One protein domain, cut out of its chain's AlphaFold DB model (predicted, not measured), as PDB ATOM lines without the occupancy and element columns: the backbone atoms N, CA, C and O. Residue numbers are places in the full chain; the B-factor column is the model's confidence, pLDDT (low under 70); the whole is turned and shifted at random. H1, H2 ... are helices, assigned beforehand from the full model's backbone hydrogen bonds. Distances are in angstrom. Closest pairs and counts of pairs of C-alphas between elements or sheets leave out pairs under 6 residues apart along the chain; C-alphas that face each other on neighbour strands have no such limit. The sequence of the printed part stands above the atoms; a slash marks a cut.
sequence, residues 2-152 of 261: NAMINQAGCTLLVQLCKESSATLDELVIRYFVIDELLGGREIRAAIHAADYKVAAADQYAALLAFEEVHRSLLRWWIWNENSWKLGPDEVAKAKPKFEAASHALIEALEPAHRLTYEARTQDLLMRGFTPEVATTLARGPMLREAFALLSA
ATOM      1  N   ASN A   2      23.831  12.891  61.213       59.75
ATOM      2  CA  ASN A   2      24.638  14.011  61.755       59.75
ATOM      3  C   ASN A   2      25.809  14.443  60.853       59.75
ATOM      4  O   ASN A   2      26.028  15.633  60.675       59.75
ATOM      5  N   ALA A   3      26.514  13.495  60.223       62.47
ATOM      6  CA  ALA A   3      27.591  13.818  59.280       62.47
ATOM      7  C   ALA A   3      27.086  14.640  58.080       62.47
ATOM      8  O   ALA A   3      27.673  15.652  57.742       62.47
ATOM      9  N   MET A   4      25.952  14.264  57.490       69.19
ATOM     10  CA  MET A   4      25.340  15.001  56.381       69.19
ATOM     11  C   MET A   4      24.930  16.425  56.787       69.19
ATOM     12  O   MET A   4      25.196  17.364  56.048       69.19
ATOM     13  N   ILE A   5      24.331  16.602  57.971       66.75
ATOM     14  CA  ILE A   5      23.959  17.934  58.481       66.75
ATOM     15  C   ILE A   5      25.205  18.804  58.692       66.75
ATOM     16  O   ILE A   5      25.191  19.977  58.325       66.75
ATOM     17  N   ASN A   6      26.278  18.227  59.237       66.94
ATOM     18  CA  ASN A   6      27.526  18.938  59.509       66.94
ATOM     19  C   ASN A   6      28.287  19.352  58.237       66.94
ATOM     20  O   ASN A   6      29.061  20.298  58.305       66.94
ATOM     21  N   GLN A   7      28.083  18.661  57.109       69.38
ATOM     22  CA  GLN A   7      28.811  18.909  55.855       69.38
ATOM     23  C   GLN A   7      27.959  19.671  54.828       69.38
ATOM     24  O   GLN A   7      28.275  20.790  54.433       69.38
ATOM     25  N   ALA A   8      26.801  19.118  54.464       62.41
ATOM     26  CA  ALA A   8      25.912  19.695  53.457       62.41
ATOM     27  C   ALA A   8      25.082  20.881  53.987       62.41
ATOM     28  O   ALA A   8      24.511  21.661  53.213       62.41
ATOM     29  N   GLY A   9      25.005  21.029  55.309       63.62
ATOM     30  CA  GLY A   9      24.102  21.954  55.980       63.62
ATOM     31  C   GLY A   9      22.679  21.399  56.082       63.62
ATOM     32  O   GLY A   9      22.226  20.580  55.280       63.62
ATOM     33  N   CYS A  10      21.934  21.870  57.081       63.91
ATOM     34  CA  CYS A  10      20.598  21.359  57.403       63.91
ATOM     35  C   CYS A  10      19.529  21.629  56.326       63.91
ATOM     36  O   CYS A  10      18.470  21.003  56.354       63.91
ATOM     37  N   THR A  11      19.780  22.537  55.376       76.50
ATOM     38  CA  THR A  11      18.778  22.968  54.388       76.50
ATOM     39  C   THR A  11      18.933  22.351  53.003       76.50
ATOM     40  O   THR A  11      17.974  22.435  52.239       76.50
ATOM     41  N   LEU A  12      20.079  21.743  52.658       82.69
ATOM     42  CA  LEU A  12      20.351  21.295  51.282       82.69
ATOM     43  C   LEU A  12      19.286  20.314  50.781       82.69
ATOM     44  O   LEU A  12      18.630  20.575  49.777       82.69
ATOM     45  N   LEU A  13      19.069  19.209  51.500       85.06
ATOM     46  CA  LEU A  13      18.117  18.190  51.052       85.06
ATOM     47  C   LEU A  13      16.674  18.701  51.060       85.06
ATOM     48  O   LEU A  13      15.895  18.370  50.176       85.06
ATOM     49  N   VAL A  14      16.328  19.574  52.010       84.12
ATOM     50  CA  VAL A  14      15.000  20.205  52.069       84.12
ATOM     51  C   VAL A  14      14.769  21.132  50.872       84.12
ATOM     52  O   VAL A  14      13.643  21.237  50.390       84.12
ATOM     53  N   GLN A  15      15.806  21.823  50.393       82.12
ATOM     54  CA  GLN A  15      15.734  22.635  49.176       82.12
ATOM     55  C   GLN A  15      15.584  21.747  47.940       82.12
ATOM     56  O   GLN A  15      14.662  21.958  47.157       82.12
ATOM     57  N   LEU A  16      16.385  20.690  47.833       85.00
ATOM     58  CA  LEU A  16      16.325  19.751  46.713       85.00
ATOM     59  C   LEU A  16      14.985  18.992  46.626       85.00
ATOM     60  O   LEU A  16      14.464  18.803  45.528       85.00
ATOM     61  N   CYS A  17      14.357  18.647  47.757       85.38
ATOM     62  CA  CYS A  17      12.986  18.109  47.784       85.38
ATOM     63  C   CYS A  17      11.940  19.106  47.256       85.38
ATOM     64  O   CYS A  17      10.879  18.696  46.806       85.38
ATOM     65  N   LYS A  18      12.189  20.420  47.339       82.19
ATOM     66  CA  LYS A  18      11.281  21.440  46.779       82.19
ATOM     67  C   LYS A  18      11.510  21.665  45.285       82.19
ATOM     68  O   LYS A  18      10.636  22.219  44.625       82.19
ATOM     69  N   GLU A  19      12.681  21.288  44.783       78.81
ATOM     70  CA  GLU A  19      13.101  21.439  43.386       78.81
ATOM     71  C   GLU A  19      12.832  20.176  42.550       78.81
ATOM     72  O   GLU A  19      12.970  20.206  41.326       78.81
ATOM     73  N   SER A  20      12.437  19.069  43.187       80.88
ATOM     74  CA  SER A  20      12.266  17.765  42.546       80.88
ATOM     75  C   SER A  20      11.130  16.944  43.150       80.88
ATOM     76  O   SER A  20      10.569  17.296  44.181       80.88
ATOM     77  N   SER A  21      10.792  15.832  42.500       83.31
ATOM     78  CA  SER A  21       9.854  14.836  43.029       83.31
ATOM     79  C   SER A  21      10.511  13.815  43.964       83.31
ATOM     80  O   SER A  21       9.811  12.941  44.469       83.31
ATOM     81  N   ALA A  22      11.829  13.892  44.174       86.50
ATOM     82  CA  ALA A  22      12.562  12.926  44.981       86.50
ATOM     83  C   ALA A  22      12.205  13.067  46.466       86.50
ATOM     84  O   ALA A  22      12.161  14.168  47.031       86.50
ATOM     85  N   THR A  23      11.976  11.929  47.112       88.69
ATOM     86  CA  THR A  23      11.723  11.875  48.552       88.69
ATOM     87  C   THR A  23      12.999  12.165  49.342       88.69
ATOM     88  O   THR A  23      14.117  12.010  48.846       88.69
ATOM     89  N   LEU A  24      12.851  12.574  50.606       88.62
ATOM     90  CA  LEU A  24      14.006  12.846  51.464       88.62
ATOM     91  C   LEU A  24      14.905  11.609  51.618       88.62
ATOM     92  O   LEU A  24      16.126  11.743  51.565       88.62
ATOM     93  N   ASP A  25      14.316  10.421  51.755       88.69
ATOM     94  CA  ASP A  25      15.059   9.167  51.915       88.69
ATOM     95  C   ASP A  25      15.899   8.842  50.671       88.69
ATOM     96  O   ASP A  25      17.081   8.510  50.785       88.69
ATOM     97  N   GLU A  26      15.338   9.024  49.473       88.88
ATOM     98  CA  GLU A  26      16.077   8.859  48.216       88.88
ATOM     99  C   GLU A  26      17.234   9.855  48.102       88.88
ATOM    100  O   GLU A  26      18.336   9.482  47.697       88.88
ATOM    101  N   LEU A  27      17.018  11.114  48.491       89.56
ATOM    102  CA  LEU A  27      18.066  12.133  48.460       89.56
ATOM    103  C   LEU A  27      19.192  11.852  49.458       89.56
ATOM    104  O   LEU A  27      20.356  12.088  49.134       89.56
ATOM    105  N   VAL A  28      18.878  11.318  50.641       90.62
ATOM    106  CA  VAL A  28      19.888  10.879  51.616       90.62
ATOM    107  C   VAL A  28      20.745   9.756  51.031       90.62
ATOM    108  O   VAL A  28      21.969   9.784  51.165       90.62
ATOM    109  N   ILE A  29      20.131   8.790  50.341       90.81
ATOM    110  CA  ILE A  29      20.864   7.702  49.679       90.81
ATOM    111  C   ILE A  29      21.774   8.258  48.577       90.81
ATOM    112  O   ILE A  29      22.971   7.970  48.577       90.81
ATOM    113  N   ARG A  30      21.245   9.101  47.676       91.94
ATOM    114  CA  ARG A  30      22.035   9.740  46.603       91.94
ATOM    115  C   ARG A  30      23.196  10.556  47.166       91.94
ATOM    116  O   ARG A  30      24.298  10.499  46.625       91.94
ATOM    117  N   TYR A  31      22.969  11.264  48.276       92.31
ATOM    118  CA  TYR A  31      24.007  12.020  48.966       92.31
ATOM    119  C   TYR A  31      25.176  11.121  49.379       92.31
ATOM    120  O   TYR A  31      26.323  11.436  49.069       92.31
ATOM    121  N   PHE A  32      24.899   9.998  50.048       92.12
ATOM    122  CA  PHE A  32      25.953   9.084  50.496       92.12
ATOM    123  C   PHE A  32      26.647   8.370  49.338       92.12
ATOM    124  O   PHE A  32      27.861   8.203  49.384       92.12
ATOM    125  N   VAL A  33      25.911   8.020  48.280       93.88
ATOM    126  CA  VAL A  33      26.501   7.460  47.058       93.88
ATOM    127  C   VAL A  33      27.507   8.433  46.437       93.88
ATOM    128  O   VAL A  33      28.635   8.039  46.145       93.88
ATOM    129  N   ILE A  34      27.138   9.708  46.271       94.50
ATOM    130  CA  ILE A  34      28.057  10.736  45.751       94.50
ATOM    131  C   ILE A  34      29.241  10.935  46.701       94.50
ATOM    132  O   ILE A  34      30.380  11.027  46.250       94.50
ATOM    133  N   ASP A  35      28.987  10.976  48.009       94.44
ATOM    134  CA  ASP A  35      30.035  11.173  49.008       94.44
ATOM    135  C   ASP A  35      31.094  10.066  48.947       94.44
ATOM    136  O   ASP A  35      32.294  10.335  48.981       94.44
ATOM    137  N   GLU A  36      30.664   8.816  48.790       94.75
ATOM    138  CA  GLU A  36      31.556   7.664  48.684       94.75
ATOM    139  C   GLU A  36      32.301   7.614  47.337       94.75
ATOM    140  O   GLU A  36      33.506   7.315  47.310       94.75
ATOM    141  N   LEU A  37      31.631   7.970  46.231       94.62
ATOM    142  CA  LEU A  37      32.273   8.134  44.921       94.62
ATOM    143  C   LEU A  37      33.423   9.143  44.997       94.62
ATOM    144  O   LEU A  37      34.531   8.821  44.576       94.62
ATOM    145  N   LEU A  38      33.179  10.304  45.609       95.00
ATOM    146  CA  LEU A  38      34.162  11.377  45.770       95.00
ATOM    147  C   LEU A  38      35.266  11.071  46.799       95.00
ATOM    148  O   LEU A  38      36.248  11.807  46.869       95.00
ATOM    149  N   GLY A  39      35.112  10.038  47.637       94.69
ATOM    150  CA  GLY A  39      36.007   9.831  48.784       94.69
ATOM    151  C   GLY A  39      35.876  10.944  49.829       94.69
ATOM    152  O   GLY A  39      36.867  11.440  50.367       94.69
ATOM    153  N   GLY A  40      34.641  11.384  50.082       93.75
ATOM    154  CA  GLY A  40      34.322  12.548  50.904       93.75
ATOM    155  C   GLY A  40      34.828  12.460  52.341       93.75
ATOM    156  O   GLY A  40      35.192  13.474  52.937       93.75
ATOM    157  N   ARG A  41      34.892  11.260  52.928       93.31
ATOM    158  CA  ARG A  41      35.473  11.087  54.271       93.31
ATOM    159  C   ARG A  41      36.977  11.314  54.253       93.31
ATOM    160  O   ARG A  41      37.489  12.036  55.105       93.31
ATOM    161  N   GLU A  42      37.660  10.718  53.287       94.81
ATOM    162  CA  GLU A  42      39.112  10.742  53.161       94.81
ATOM    163  C   GLU A  42      39.611  12.160  52.864       94.81
ATOM    164  O   GLU A  42      40.514  12.644  53.544       94.81
ATOM    165  N   ILE A  43      38.979  12.867  51.923       95.44
ATOM    166  CA  ILE A  43      39.374  14.237  51.567       95.44
ATOM    167  C   ILE A  43      39.123  15.229  52.705       95.44
ATOM    168  O   ILE A  43      39.996  16.038  53.009       95.44
ATOM    169  N   ARG A  44      37.978  15.144  53.399       95.44
ATOM    170  CA  ARG A  44      37.702  16.023  54.546       95.44
ATOM    171  C   ARG A  44      38.662  15.746  55.698       95.44
ATOM    172  O   ARG A  44      39.178  16.690  56.289       95.44
ATOM    173  N   ALA A  45      38.968  14.478  55.980       95.75
ATOM    174  CA  ALA A  45      39.983  14.122  56.969       95.75
ATOM    175  C   ALA A  45      41.373  14.658  56.585       95.75
ATOM    176  O   ALA A  45      42.074  15.185  57.444       95.75
ATOM    177  N   ALA A  46      41.753  14.580  55.307       95.94
ATOM    178  CA  ALA A  46      43.027  15.103  54.819       95.94
ATOM    179  C   ALA A  46      43.115  16.636  54.919       95.94
ATOM    180  O   ALA A  46      44.156  17.159  55.308       95.94
ATOM    181  N   ILE A  47      42.019  17.354  54.643       95.75
ATOM    182  CA  ILE A  47      41.946  18.809  54.841       95.75
ATOM    183  C   ILE A  47      42.073  19.154  56.331       95.75
ATOM    184  O   ILE A  47      42.876  20.011  56.680       95.75
ATOM    185  N   HIS A  48      41.358  18.457  57.220       93.75
ATOM    186  CA  HIS A  48      41.479  18.675  58.666       93.75
ATOM    187  C   HIS A  48      42.872  18.329  59.212       93.75
ATOM    188  O   HIS A  48      43.363  18.992  60.119       93.75
ATOM    189  N   ALA A  49      43.542  17.321  58.657       94.31
ATOM    190  CA  ALA A  49      44.910  16.965  59.036       94.31
ATOM    191  C   ALA A  49      45.958  18.009  58.597       94.31
ATOM    192  O   ALA A  49      47.117  17.929  59.013       94.31
ATOM    193  N   ALA A  50      45.564  18.981  57.766       92.25
ATOM    194  CA  ALA A  50      46.383  20.131  57.400       92.25
ATOM    195  C   ALA A  50      46.353  21.251  58.460       92.25
ATOM    196  O   ALA A  50      46.969  22.302  58.251       92.25
ATOM    197  N   ASP A  51      45.676  21.031  59.595       88.44
ATOM    198  CA  ASP A  51      45.672  21.966  60.714       88.44
ATOM    199  C   ASP A  51      47.095  22.323  61.164       88.44
ATOM    200  O   ASP A  51      48.018  21.503  61.112       88.44
ATOM    201  N   TYR A  52      47.285  23.587  61.539       87.00
ATOM    202  CA  TYR A  52      48.586  24.211  61.828       87.00
ATOM    203  C   TYR A  52      49.614  24.237  60.677       87.00
ATOM    204  O   TYR A  52      50.705  24.773  60.868       87.00
ATOM    205  N   LYS A  53      49.300  23.701  59.488       91.44
ATOM    206  CA  LYS A  53      50.163  23.760  58.288       91.44
ATOM    207  C   LYS A  53      49.602  24.682  57.213       91.44
ATOM    208  O   LYS A  53      50.356  25.397  56.565       91.44
ATOM    209  N   VAL A  54      48.286  24.660  57.048       95.75
ATOM    210  CA  VAL A  54      47.534  25.486  56.102       95.75
ATOM    211  C   VAL A  54      46.697  26.486  56.891       95.75
ATOM    212  O   VAL A  54      46.148  26.140  57.941       95.75
ATOM    213  N   ALA A  55      46.559  27.720  56.402       96.19
ATOM    214  CA  ALA A  55      45.735  28.719  57.075       96.19
ATOM    215  C   ALA A  55      44.280  28.233  57.216       96.19
ATOM    216  O   ALA A  55      43.708  27.653  56.294       96.19
ATOM    217  N   ALA A  56      43.650  28.504  58.362       94.62
ATOM    218  CA  ALA A  56      42.282  28.050  58.630       94.62
ATOM    219  C   ALA A  56      41.272  28.540  57.572       94.62
ATOM    220  O   ALA A  56      40.359  27.807  57.196       94.62
ATOM    221  N   ALA A  57      41.467  29.757  57.050       95.06
ATOM    222  CA  ALA A  57      40.656  30.299  55.961       95.06
ATOM    223  C   ALA A  57      40.775  29.467  54.670       95.06
ATOM    224  O   ALA A  57      39.766  29.204  54.020       95.06
ATOM    225  N   ASP A  58      41.981  28.998  54.334       96.56
ATOM    226  CA  ASP A  58      42.228  28.163  53.154       96.56
ATOM    227  C   ASP A  58      41.657  26.751  53.329       96.56
ATOM    228  O   ASP A  58      41.051  26.212  52.403       96.56
ATOM    229  N   GLN A  59      41.771  26.166  54.527       96.31
ATOM    230  CA  GLN A  59      41.123  24.888  54.846       96.31
ATOM    231  C   GLN A  59      39.598  24.985  54.714       96.31
ATOM    232  O   GLN A  59      38.960  24.112  54.126       96.31
ATOM    233  N   TYR A  60      39.003  26.066  55.225       94.62
ATOM    234  CA  TYR A  60      37.565  26.292  55.120       94.62
ATOM    235  C   TYR A  60      37.122  26.500  53.665       94.62
ATOM    236  O   TYR A  60      36.139  25.902  53.229       94.62
ATOM    237  N   ALA A  61      37.879  27.276  52.884       94.69
ATOM    238  CA  ALA A  61      37.629  27.450  51.456       94.69
ATOM    239  C   ALA A  61      37.720  26.120  50.684       94.69
ATOM    240  O   ALA A  61      36.889  25.861  49.814       94.69
ATOM    241  N   ALA A  62      38.676  25.252  51.029       95.94
ATOM    242  CA  ALA A  62      38.806  23.917  50.450       95.94
ATOM    243  C   ALA A  62      37.596  23.021  50.757       95.94
ATOM    244  O   ALA A  62      37.075  22.370  49.850       95.94
ATOM    245  N   LEU A  63      37.113  23.026  52.006       94.81
ATOM    246  CA  LEU A  63      35.897  22.302  52.389       94.81
ATOM    247  C   LEU A  63      34.688  22.808  51.599       94.81
ATOM    248  O   LEU A  63      33.992  22.008  50.983       94.81
ATOM    249  N   LEU A  64      34.476  24.126  51.534       92.75
ATOM    250  CA  LEU A  64      33.378  24.705  50.754       92.75
ATOM    251  C   LEU A  64      33.466  24.343  49.267       92.75
ATOM    252  O   LEU A  64      32.456  23.991  48.659       92.75
ATOM    253  N   ALA A  65      34.665  24.389  48.681       93.44
ATOM    254  CA  ALA A  65      34.871  24.015  47.288       93.44
ATOM    255  C   ALA A  65      34.530  22.538  47.030       93.44
ATOM    256  O   ALA A  65      33.939  22.229  45.992       93.44
ATOM    257  N   PHE A  66      34.873  21.645  47.965       95.06
ATOM    258  CA  PHE A  66      34.527  20.225  47.898       95.06
ATOM    259  C   PHE A  66      33.018  19.990  48.048       95.06
ATOM    260  O   PHE A  66      32.421  19.286  47.232       95.06
ATOM    261  N   GLU A  67      32.373  20.632  49.025       92.44
ATOM    262  CA  GLU A  67      30.920  20.533  49.206       92.44
ATOM    263  C   GLU A  67      30.152  21.069  47.992       92.44
ATOM    264  O   GLU A  67      29.088  20.556  47.654       92.44
ATOM    265  N   GLU A  68      30.693  22.059  47.283       91.12
ATOM    266  CA  GLU A  68      30.080  22.547  46.048       91.12
ATOM    267  C   GLU A  68      30.152  21.516  44.909       91.12
ATOM    268  O   GLU A  68      29.214  21.401  44.118       91.12
ATOM    269  N   VAL A  69      31.221  20.708  44.838       95.06
ATOM    270  CA  VAL A  69      31.284  19.563  43.906       95.06
ATOM    271  C   VAL A  69      30.189  18.552  44.234       95.06
ATOM    272  O   VAL A  69      29.477  18.101  43.335       95.06
ATOM    273  N   HIS A  70      30.012  18.242  45.520       93.94
ATOM    274  CA  HIS A  70      28.966  17.334  45.988       93.94
ATOM    275  C   HIS A  70      27.564  17.843  45.612       93.94
ATOM    276  O   HIS A  70      26.799  17.129  44.958       93.94
ATOM    277  N   ARG A  71      27.256  19.113  45.923       91.31
ATOM    278  CA  ARG A  71      25.979  19.763  45.569       91.31
ATOM    279  C   ARG A  71      25.709  19.738  44.069       91.31
ATOM    280  O   ARG A  71      24.593  19.405  43.671       91.31
ATOM    281  N   SER A  72      26.716  20.055  43.257       91.12
ATOM    282  CA  SER A  72      26.608  20.050  41.794       91.12
ATOM    283  C   SER A  72      26.237  18.663  41.263       91.12
ATOM    284  O   SER A  72      25.291  18.529  40.490       91.12
ATOM    285  N   LEU A  73      26.917  17.614  41.736       92.94
ATOM    286  CA  LEU A  73      26.633  16.233  41.334       92.94
ATOM    287  C   LEU A  73      25.247  15.768  41.785       92.94
ATOM    288  O   LEU A  73      24.548  15.079  41.040       92.94
ATOM    289  N   LEU A  74      24.829  16.163  42.990       91.81
ATOM    290  CA  LEU A  74      23.514  15.819  43.518       91.81
ATOM    291  C   LEU A  74      22.400  16.496  42.710       91.81
ATOM    292  O   LEU A  74      21.440  15.825  42.332       91.81
ATOM    293  N   ARG A  75      22.552  17.786  42.380       90.69
ATOM    294  CA  ARG A  75      21.635  18.508  41.484       90.69
ATOM    295  C   ARG A  75      21.579  17.871  40.104       90.69
ATOM    296  O   ARG A  75      20.484  17.569  39.634       90.69
ATOM    297  N   TRP A  76      22.737  17.598  39.497       90.38
ATOM    298  CA  TRP A  76      22.799  16.950  38.189       90.38
ATOM    299  C   TRP A  76      22.023  15.633  38.199       90.38
ATOM    300  O   TRP A  76      21.188  15.410  37.323       90.38
ATOM    301  N   TRP A  77      22.231  14.786  39.214       89.94
ATOM    302  CA  TRP A  77      21.551  13.493  39.306       89.94
ATOM    303  C   TRP A  77      20.034  13.662  39.436       89.94
ATOM    304  O   TRP A  77      19.275  12.992  38.742       89.94
ATOM    305  N   ILE A  78      19.572  14.593  40.268       89.44
ATOM    306  CA  ILE A  78      18.140  14.865  40.440       89.44
ATOM    307  C   ILE A  78      17.494  15.354  39.139       89.44
ATOM    308  O   ILE A  78      16.408  14.908  38.778       89.44
ATOM    309  N   TRP A  79      18.151  16.255  38.413       87.25
ATOM    310  CA  TRP A  79      17.618  16.788  37.158       87.25
ATOM    311  C   TRP A  79      17.629  15.768  36.021       87.25
ATOM    312  O   TRP A  79      16.810  15.853  35.108       87.25
ATOM    313  N   ASN A  80      18.522  14.784  36.102       83.12
ATOM    314  CA  ASN A  80      18.745  13.775  35.077       83.12
ATOM    315  C   ASN A  80      18.338  12.368  35.553       83.12
ATOM    316  O   ASN A  80      18.872  11.369  35.072       83.12
ATOM    317  N   GLU A  81      17.374  12.271  36.474       72.56
ATOM    318  CA  GLU A  81      16.999  11.044  37.196       72.56
ATOM    319  C   GLU A  81      16.605   9.863  36.288       72.56
ATOM    320  O   GLU A  81      16.937   8.710  36.570       72.56
ATOM    321  N   ASN A  82      15.973  10.141  35.145       69.25
ATOM    322  CA  ASN A  82      15.629   9.110  34.156       69.25
ATOM    323  C   ASN A  82      16.861   8.500  33.471       69.25
ATOM    324  O   ASN A  82      16.793   7.410  32.911       69.25
ATOM    325  N   SER A  83      17.980   9.215  33.521       62.81
ATOM    326  CA  SER A  83      19.223   8.900  32.839       62.81
ATOM    327  C   SER A  83      20.315   8.438  33.803       62.81
ATOM    328  O   SER A  83      21.443   8.269  33.375       62.81
ATOM    329  N   TRP A  84      20.070   8.232  35.100       67.94
ATOM    330  CA  TRP A  84      21.107   7.683  35.981       67.94
ATOM    331  C   TRP A  84      20.508   7.022  37.218       67.94
ATOM    332  O   TRP A  84      19.870   7.669  38.047       67.94
ATOM    333  N   LYS A  85      20.742   5.716  37.367       74.62
ATOM    334  CA  LYS A  85      20.401   4.958  38.572       74.62
ATOM    335  C   LYS A  85      21.669   4.283  39.064       74.62
ATOM    336  O   LYS A  85      22.263   3.505  38.327       74.62
ATOM    337  N   LEU A  86      22.081   4.636  40.274       82.50
ATOM    338  CA  LEU A  86      23.226   4.048  40.947       82.50
ATOM    339  C   LEU A  86      22.823   3.752  42.389       82.50
ATOM    340  O   LEU A  86      22.496   4.671  43.143       82.50
ATOM    341  N   GLY A  87      22.793   2.472  42.748       84.75
ATOM    342  CA  GLY A  87      22.547   2.045  44.124       84.75
ATOM    343  C   GLY A  87      23.821   2.069  44.982       84.75
ATOM    344  O   GLY A  87      24.925   2.044  44.434       84.75
ATOM    345  N   PRO A  88      23.696   2.044  46.324       86.94
ATOM    346  CA  PRO A  88      24.838   1.899  47.235       86.94
ATOM    347  C   PRO A  88      25.741   0.699  46.904       86.94
ATOM    348  O   PRO A  88      26.962   0.819  46.896       86.94
ATOM    349  N   ASP A  89      25.150  -0.434  46.521       89.81
ATOM    350  CA  ASP A  89      25.891  -1.669  46.216       89.81
ATOM    351  C   ASP A  89      26.714  -1.592  44.915       89.81
ATOM    352  O   ASP A  89      27.568  -2.438  44.638       89.81
ATOM    353  N   GLU A  90      26.470  -0.575  44.088       90.19
ATOM    354  CA  GLU A  90      27.136  -0.384  42.801       90.19
ATOM    355  C   GLU A  90      28.285   0.629  42.875       90.19
ATOM    356  O   GLU A  90      29.084   0.714  41.937       90.19
ATOM    357  N   VAL A  91      28.420   1.356  43.990       92.56
ATOM    358  CA  VAL A  91      29.400   2.440  44.159       92.56
ATOM    359  C   VAL A  91      30.824   1.959  43.918       92.56
ATOM    360  O   VAL A  91      31.555   2.570  43.139       92.56
ATOM    361  N   ALA A  92      31.200   0.812  44.488       92.50
ATOM    362  CA  ALA A  92      32.531   0.234  44.304       92.50
ATOM    363  C   ALA A  92      32.864  -0.045  42.824       92.50
ATOM    364  O   ALA A  92      34.010   0.105  42.404       92.50
ATOM    365  N   LYS A  93      31.863  -0.414  42.012       92.62
ATOM    366  CA  LYS A  93      32.026  -0.652  40.565       92.62
ATOM    367  C   LYS A  93      31.981   0.642  39.754       92.62
ATOM    368  O   LYS A  93      32.588   0.715  38.686       92.62
ATOM    369  N   ALA A  94      31.239   1.641  40.223       92.81
ATOM    370  CA  ALA A  94      31.091   2.928  39.554       92.81
ATOM    371  C   ALA A  94      32.286   3.859  39.797       92.81
ATOM    372  O   ALA A  94      32.657   4.603  38.890       92.81
ATOM    373  N   LYS A  95      32.932   3.776  40.965       95.00
ATOM    374  CA  LYS A  95      34.041   4.655  41.356       95.00
ATOM    375  C   LYS A  95      35.189   4.693  40.335       95.00
ATOM    376  O   LYS A  95      35.537   5.791  39.914       95.00
ATOM    377  N   PRO A  96      35.713   3.564  39.814       96.19
ATOM    378  CA  PRO A  96      36.752   3.614  38.784       96.19
ATOM    379  C   PRO A  96      36.299   4.305  37.489       96.19
ATOM    380  O   PRO A  96      37.095   4.975  36.843       96.19
ATOM    381  N   LYS A  97      35.020   4.170  37.108       95.50
ATOM    382  CA  LYS A  97      34.466   4.834  35.914       95.50
ATOM    383  C   LYS A  97      34.333   6.339  36.124       95.50
ATOM    384  O   LYS A  97      34.611   7.104  35.210       95.50
ATOM    385  N   PHE A  98      33.918   6.744  37.320       95.69
ATOM    386  CA  PHE A  98      33.832   8.142  37.723       95.69
ATOM    387  C   PHE A  98      35.211   8.818  37.714       95.69
ATOM    388  O   PHE A  98      35.372   9.873  37.104       95.69
ATOM    389  N   GLU A  99      36.228   8.161  38.276       95.75
ATOM    390  CA  GLU A  99      37.614   8.645  38.225       95.75
ATOM    391  C   GLU A  99      38.158   8.704  36.791       95.75
ATOM    392  O   GLU A  99      38.769   9.698  36.399       95.75
ATOM    393  N   ALA A 100      37.888   7.679  35.975       97.19
ATOM    394  CA  ALA A 100      38.282   7.671  34.567       97.19
ATOM    395  C   ALA A 100      37.626   8.814  33.774       97.19
ATOM    396  O   ALA A 100      38.283   9.425  32.935       97.19
ATOM    397  N   ALA A 101      36.362   9.138  34.060       97.00
ATOM    398  CA  ALA A 101      35.671  10.264  33.439       97.00
ATOM    399  C   ALA A 101      36.308  11.607  33.820       97.00
ATOM    400  O   ALA A 101      36.620  12.403  32.938       97.00
ATOM    401  N   SER A 102      36.576  11.828  35.109       96.56
ATOM    402  CA  SER A 102      37.291  13.022  35.578       96.56
ATOM    403  C   SER A 102      38.671  13.152  34.919       96.56
ATOM    404  O   SER A 102      39.040  14.225  34.448       96.56
ATOM    405  N   HIS A 103      39.417  12.049  34.803       96.62
ATOM    406  CA  HIS A 103      40.723  12.052  34.147       96.62
ATOM    407  C   HIS A 103      40.635  12.353  32.645       96.62
ATOM    408  O   HIS A 103      41.398  13.183  32.158       96.62
ATOM    409  N   ALA A 104      39.680  11.756  31.930       97.50
ATOM    410  CA  ALA A 104      39.466  12.030  30.510       97.50
ATOM    411  C   ALA A 104      39.138  13.511  30.251       97.50
ATOM    412  O   ALA A 104      39.624  14.088  29.281       97.50
ATOM    413  N   LEU A 105      38.372  14.151  31.143       96.75
ATOM    414  CA  LEU A 105      38.093  15.587  31.058       96.75
ATOM    415  C   LEU A 105      39.355  16.437  31.218       96.75
ATOM    416  O   LEU A 105      39.510  17.409  30.485       96.75
ATOM    417  N   ILE A 106      40.260  16.062  32.127       96.69
ATOM    418  CA  ILE A 106      41.549  16.748  32.312       96.69
ATOM    419  C   ILE A 106      42.428  16.583  31.075       96.69
ATOM    420  O   ILE A 106      43.013  17.554  30.599       96.69
ATOM    421  N   GLU A 107      42.518  15.367  30.534       96.81
ATOM    422  CA  GLU A 107      43.341  15.118  29.351       96.81
ATOM    423  C   GLU A 107      42.816  15.846  28.113       96.81
ATOM    424  O   GLU A 107      43.601  16.348  27.309       96.81
ATOM    425  N   ALA A 108      41.497  16.001  28.013       95.94
ATOM    426  CA  ALA A 108      40.847  16.759  26.954       95.94
ATOM    427  C   ALA A 108      40.916  18.291  27.134       95.94
ATOM    428  O   ALA A 108      40.397  19.010  26.279       95.94
ATOM    429  N   LEU A 109      41.525  18.816  28.211       95.00
ATOM    430  CA  LEU A 109      41.654  20.262  28.406       95.00
ATOM    431  C   LEU A 109      42.514  20.901  27.313       95.00
ATOM    432  O   LEU A 109      43.659  20.507  27.074       95.00
ATOM    433  N   GLU A 110      41.983  21.972  26.726       91.19
ATOM    434  CA  GLU A 110      42.736  22.865  25.849       91.19
ATOM    435  C   GLU A 110      43.894  23.544  26.606       91.19
ATOM    436  O   GLU A 110      43.810  23.721  27.827       91.19
ATOM    437  N   PRO A 111      44.964  23.985  25.914       93.56
ATOM    438  CA  PRO A 111      46.164  24.512  26.565       93.56
ATOM    439  C   PRO A 111      45.899  25.618  27.595       93.56
ATOM    440  O   PRO A 111      46.474  25.590  28.679       93.56
ATOM    441  N   ALA A 112      44.993  26.556  27.304       90.00
ATOM    442  CA  ALA A 112      44.653  27.637  28.231       90.00
ATOM    443  C   ALA A 112      43.998  27.115  29.525       90.00
ATOM    444  O   ALA A 112      44.389  27.510  30.622       90.00
ATOM    445  N   HIS A 113      43.045  26.185  29.418       91.00
ATOM    446  CA  HIS A 113      42.391  25.592  30.587       91.00
ATOM    447  C   HIS A 113      43.319  24.650  31.359       91.00
ATOM    448  O   HIS A 113      43.249  24.591  32.588       91.00
ATOM    449  N   ARG A 114      44.228  23.957  30.662       95.50
ATOM    450  CA  ARG A 114      45.273  23.140  31.286       95.50
ATOM    451  C   ARG A 114      46.204  23.997  32.145       95.50
ATOM    452  O   ARG A 114      46.433  23.646  33.299       95.50
ATOM    453  N   LEU A 115      46.634  25.160  31.647       95.88
ATOM    454  CA  LEU A 115      47.417  26.122  32.433       95.88
ATOM    455  C   LEU A 115      46.660  26.605  33.677       95.88
ATOM    456  O   LEU A 115      47.246  26.677  34.752       95.88
ATOM    457  N   THR A 116      45.357  26.884  33.570       94.25
ATOM    458  CA  THR A 116      44.527  27.259  34.731       94.25
ATOM    459  C   THR A 116      44.441  26.134  35.767       94.25
ATOM    460  O   THR A 116      44.561  26.384  36.968       94.25
ATOM    461  N   TYR A 117      44.259  24.887  35.324       96.12
ATOM    462  CA  TYR A 117      44.245  23.711  36.198       96.12
ATOM    463  C   TYR A 117      45.594  23.505  36.911       96.12
ATOM    464  O   TYR A 117      45.637  23.296  38.128       96.12
ATOM    465  N   GLU A 118      46.701  23.617  36.177       96.94
ATOM    466  CA  GLU A 118      48.056  23.503  36.720       96.94
ATOM    467  C   GLU A 118      48.356  24.636  37.706       96.94
ATOM    468  O   GLU A 118      48.814  24.371  38.817       96.94
ATOM    469  N   ALA A 119      48.018  25.882  37.359       97.44
ATOM    470  CA  ALA A 119      48.187  27.042  38.230       97.44
ATOM    471  C   ALA A 119      47.397  26.892  39.537       97.44
ATOM    472  O   ALA A 119      47.936  27.146  40.612       97.44
ATOM    473  N   ARG A 120      46.149  26.410  39.469       96.69
ATOM    474  CA  ARG A 120      45.340  26.112  40.660       96.69
ATOM    475  C   ARG A 120      45.967  25.016  41.519       96.69
ATOM    476  O   ARG A 120      45.954  25.118  42.742       96.69
ATOM    477  N   THR A 121      46.519  23.978  40.895       97.94
ATOM    478  CA  THR A 121      47.222  22.907  41.617       97.94
ATOM    479  C   THR A 121      48.453  23.461  42.339       97.94
ATOM    480  O   THR A 121      48.643  23.182  43.521       97.94
ATOM    481  N   GLN A 122      49.252  24.294  41.665       98.12
ATOM    482  CA  GLN A 122      50.429  24.938  42.257       98.12
ATOM    483  C   GLN A 122      50.061  25.912  43.382       98.12
ATOM    484  O   GLN A 122      50.712  25.905  44.421       98.12
ATOM    485  N   ASP A 123      48.998  26.702  43.226       97.81
ATOM    486  CA  ASP A 123      48.489  27.589  44.280       97.81
ATOM    487  C   ASP A 123      48.121  26.812  45.552       97.81
ATOM    488  O   ASP A 123      48.548  27.166  46.649       97.81
ATOM    489  N   LEU A 124      47.410  25.689  45.417       97.69
ATOM    490  CA  LEU A 124      47.057  24.830  46.552       97.69
ATOM    491  C   LEU A 124      48.295  24.224  47.233       97.69
ATOM    492  O   LEU A 124      48.357  24.179  48.462       97.69
ATOM    493  N   LEU A 125      49.297  23.804  46.457       97.75
ATOM    494  CA  LEU A 125      50.575  23.329  46.997       97.75
ATOM    495  C   LEU A 125      51.314  24.434  47.766       97.75
ATOM    496  O   LEU A 125      51.791  24.195  48.874       97.75
ATOM    497  N   MET A 126      51.369  25.654  47.221       96.81
ATOM    498  CA  MET A 126      52.001  26.806  47.879       96.81
ATOM    499  C   MET A 126      51.305  27.193  49.187       96.81
ATOM    500  O   MET A 126      51.970  27.625  50.126       96.81
ATOM    501  N   ARG A 127      49.984  26.996  49.280       95.81
ATOM    502  CA  ARG A 127      49.213  27.183  50.521       95.81
ATOM    503  C   ARG A 127      49.468  26.098  51.572       95.81
ATOM    504  O   ARG A 127      48.985  26.230  52.692       95.81
ATOM    505  N   GLY A 128      50.225  25.050  51.236       96.12
ATOM    506  CA  GLY A 128      50.661  24.000  52.160       96.12
ATOM    507  C   GLY A 128      49.818  22.722  52.134       96.12
ATOM    508  O   GLY A 128      50.019  21.853  52.985       96.12
ATOM    509  N   PHE A 129      48.880  22.579  51.190       97.31
ATOM    510  CA  PHE A 129      48.152  21.321  51.011       97.31
ATOM    511  C   PHE A 129      49.073  20.226  50.456       97.31
ATOM    512  O   PHE A 129      50.010  20.498  49.703       97.31
ATOM    513  N   THR A 130      48.793  18.963  50.797       97.00
ATOM    514  CA  THR A 130      49.534  17.832  50.219       97.00
ATOM    515  C   THR A 130      49.211  17.679  48.726       97.00
ATOM    516  O   THR A 130      48.135  18.108  48.292       97.00
ATOM    517  N   PRO A 131      50.089  17.045  47.925       96.31
ATOM    518  CA  PRO A 131      49.839  16.818  46.501       96.31
ATOM    519  C   PRO A 131      48.509  16.126  46.199       96.31
ATOM    520  O   PRO A 131      47.839  16.476  45.227       96.31
ATOM    521  N   GLU A 132      48.092  15.189  47.047       94.31
ATOM    522  CA  GLU A 132      46.838  14.454  46.900       94.31
ATOM    523  C   GLU A 132      45.633  15.389  47.071       94.31
ATOM    524  O   GLU A 132      44.750  15.426  46.214       94.31
ATOM    525  N   VAL A 133      45.619  16.198  48.138       95.75
ATOM    526  CA  VAL A 133      44.537  17.159  48.409       95.75
ATOM    527  C   VAL A 133      44.503  18.252  47.345       95.75
ATOM    528  O   VAL A 133      43.433  18.566  46.821       95.75
ATOM    529  N   ALA A 134      45.667  18.800  46.984       97.25
ATOM    530  CA  ALA A 134      45.787  19.828  45.957       97.25
ATOM    531  C   ALA A 134      45.246  19.335  44.608       97.25
ATOM    532  O   ALA A 134      44.443  20.023  43.977       97.25
ATOM    533  N   THR A 135      45.610  18.114  44.206       95.12
ATOM    534  CA  THR A 135      45.120  17.501  42.966       95.12
ATOM    535  C   THR A 135      43.605  17.312  43.009       95.12
ATOM    536  O   THR A 135      42.913  17.753  42.094       95.12
ATOM    537  N   THR A 136      43.050  16.725  44.074       94.81
ATOM    538  CA  THR A 136      41.596  16.516  44.185       94.81
ATOM    539  C   THR A 136      40.816  17.832  44.140       94.81
ATOM    540  O   THR A 136      39.831  17.945  43.409       94.81
ATOM    541  N   LEU A 137      41.268  18.861  44.861       96.06
ATOM    542  CA  LEU A 137      40.610  20.171  44.879       96.06
ATOM    543  C   LEU A 137      40.746  20.925  43.549       96.06
ATOM    544  O   LEU A 137      39.814  21.632  43.150       96.06
ATOM    545  N   ALA A 138      41.876  20.788  42.851       97.00
ATOM    546  CA  ALA A 138      42.073  21.367  41.524       97.00
ATOM    547  C   ALA A 138      41.177  20.704  40.468       97.00
ATOM    548  O   ALA A 138      40.666  21.386  39.581       97.00
ATOM    549  N   ARG A 139      40.916  19.397  40.609       95.56
ATOM    550  CA  ARG A 139      40.017  18.621  39.739       95.56
ATOM    551  C   ARG A 139      38.532  18.891  39.969       95.56
ATOM    552  O   ARG A 139      37.719  18.409  39.188       95.56
ATOM    553  N   GLY A 140      38.166  19.672  40.987       95.31
ATOM    554  CA  GLY A 140      36.776  19.986  41.339       95.31
ATOM    555  C   GLY A 140      35.855  20.287  40.145       95.31
ATOM    556  O   GLY A 140      34.814  19.644  40.041       95.31
ATOM    557  N   PRO A 141      36.221  21.186  39.209       92.62
ATOM    558  CA  PRO A 141      35.406  21.450  38.021       92.62
ATOM    559  C   PRO A 141      35.146  20.206  37.154       92.62
ATOM    560  O   PRO A 141      34.024  19.989  36.716       92.62
ATOM    561  N   MET A 142      36.150  19.346  36.964       95.50
ATOM    562  CA  MET A 142      36.028  18.115  36.169       95.50
ATOM    563  C   MET A 142      35.180  17.064  36.892       95.50
ATOM    564  O   MET A 142      34.395  16.351  36.272       95.50
ATOM    565  N   LEU A 143      35.287  17.005  38.222       96.06
ATOM    566  CA  LEU A 143      34.445  16.142  39.048       96.06
ATOM    567  C   LEU A 143      32.962  16.508  38.923       96.06
ATOM    568  O   LEU A 143      32.142  15.599  38.890       96.06
ATOM    569  N   ARG A 144      32.609  17.798  38.809       93.12
ATOM    570  CA  ARG A 144      31.210  18.248  38.627       93.12
ATOM    571  C   ARG A 144      30.602  17.767  37.309       93.12
ATOM    572  O   ARG A 144      29.419  17.446  37.268       93.12
ATOM    573  N   GLU A 145      31.417  17.672  36.266       92.06
ATOM    574  CA  GLU A 145      30.999  17.295  34.911       92.06
ATOM    575  C   GLU A 145      31.084  15.778  34.643       92.06
ATOM    576  O   GLU A 145      30.603  15.284  33.622       92.06
ATOM    577  N   ALA A 146      31.655  14.998  35.567       94.25
ATOM    578  CA  ALA A 146      31.882  13.567  35.373       94.25
ATOM    579  C   ALA A 146      30.585  12.778  35.100       94.25
ATOM    580  O   ALA A 146      30.581  11.867  34.271       94.25
ATOM    581  N   PHE A 147      29.468  13.133  35.746       92.81
ATOM    582  CA  PHE A 147      28.179  12.494  35.466       92.81
ATOM    583  C   PHE A 147      27.622  12.852  34.083       92.81
ATOM    584  O   PHE A 147      27.136  11.957  33.387       92.81
ATOM    585  N   ALA A 148      27.752  14.110  33.650       90.44
ATOM    586  CA  ALA A 148      27.355  14.529  32.307       90.44
ATOM    587  C   ALA A 148      28.125  13.737  31.240       90.44
ATOM    588  O   ALA A 148      27.522  13.167  30.324       90.44
ATOM    589  N   LEU A 149      29.445  13.596  31.420       92.81
ATOM    590  CA  LEU A 149      30.292  12.808  30.528       92.81
ATOM    591  C   LEU A 149      29.896  11.325  30.500       92.81
ATOM    592  O   LEU A 149      29.744  10.747  29.424       92.81
ATOM    593  N   LEU A 150      29.703  10.695  31.663       92.75
ATOM    594  CA  LEU A 150      29.312   9.282  31.729       92.75
ATOM    595  C   LEU A 150      27.936   9.030  31.103       92.75
ATOM    596  O   LEU A 150      27.738   8.014  30.432       92.75
ATOM    597  N   SER A 151      26.998   9.956  31.297       90.06
ATOM    598  CA  SER A 151      25.686   9.910  30.655       90.06
ATOM    599  C   SER A 151      25.814  10.034  29.137       90.06
ATOM    600  O   SER A 151      25.284   9.202  28.404       90.06
ATOM    601  N   ALA A 152      26.619  10.987  28.654       88.19
ATOM    602  CA  ALA A 152      26.866  11.171  27.228       88.19
ATOM    603  C   ALA A 152      27.518   9.941  26.580       88.19
ATOM    604  O   ALA A 152      27.078   9.506  25.514       88.19
TER     605      ALA A 152
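This is residues 2 to 152 of the 261 residues of the protein "NAD-glutamate dehydrogenase" of Deltaproteobacteria bacterium (UniProt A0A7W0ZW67). A long helix, H5, runs through the core of the body, with H9 side by side with it and the shorter H4 making a hairpin with it. H3 crosses H5, the kinked H6 crosses H9, H7 packs on H8 at one end, and H2 packs on H3 at the other. The 151 printed residues hold nine named helices, H1 to H9 in chain order, and no named strand: all helix. The whole is compact, with a radius of gyration of the C-alphas of 15.7 A and spans of 44 by 35 by 26 A.

H1, residues 2 to 8, begins at C-alpha 2 (24.638, 14.011, 61.755). H2 holds residues 12 to 19, H3 24 to 38 (21.0 A), and H4 40 to 48. H5, residues 56 to 79, is 34.6 A long. H6, residues 88 to 107 (28.9 A), has a kink of 45 degrees near residue 95. H7 holds residues 111 to 126 (22.2 A) and H8 131 to 138. H9, residues 140 to 152, ends at C-alpha 152 (26.866, 11.171, 27.228).

H5 is the hub, touching five helices. It touches H9 at a shallow tilt of 14 degrees, the same way, closest at the C-alphas of Val 69 and Arg 144, 5.4 A. With residues 70 to 74 alone it touches H3 at a steep tilt of 57 degrees. H6 touches H9 with residues 97 to 106 alone, closest at the C-alphas of Ser 102 and Met 142, 5.3 A. H7 touches H8, closest at the C-alphas of Leu 124 and Ala 134, 5.2 A. H5 and H7 are apart. Every O i to N i+4 pair is within hydrogen-bond range in H1, H2, H3, H4, H5, H7 and H8, against 12 of 16 in H6 and 6 of 9 in H9.

The C-alphas farthest apart, of Tyr 52 and Asn 82, are 45.6 A apart. The printed part has no cut and no long link. Residues 2 to 10 and 82 to 84 are under pLDDT 70.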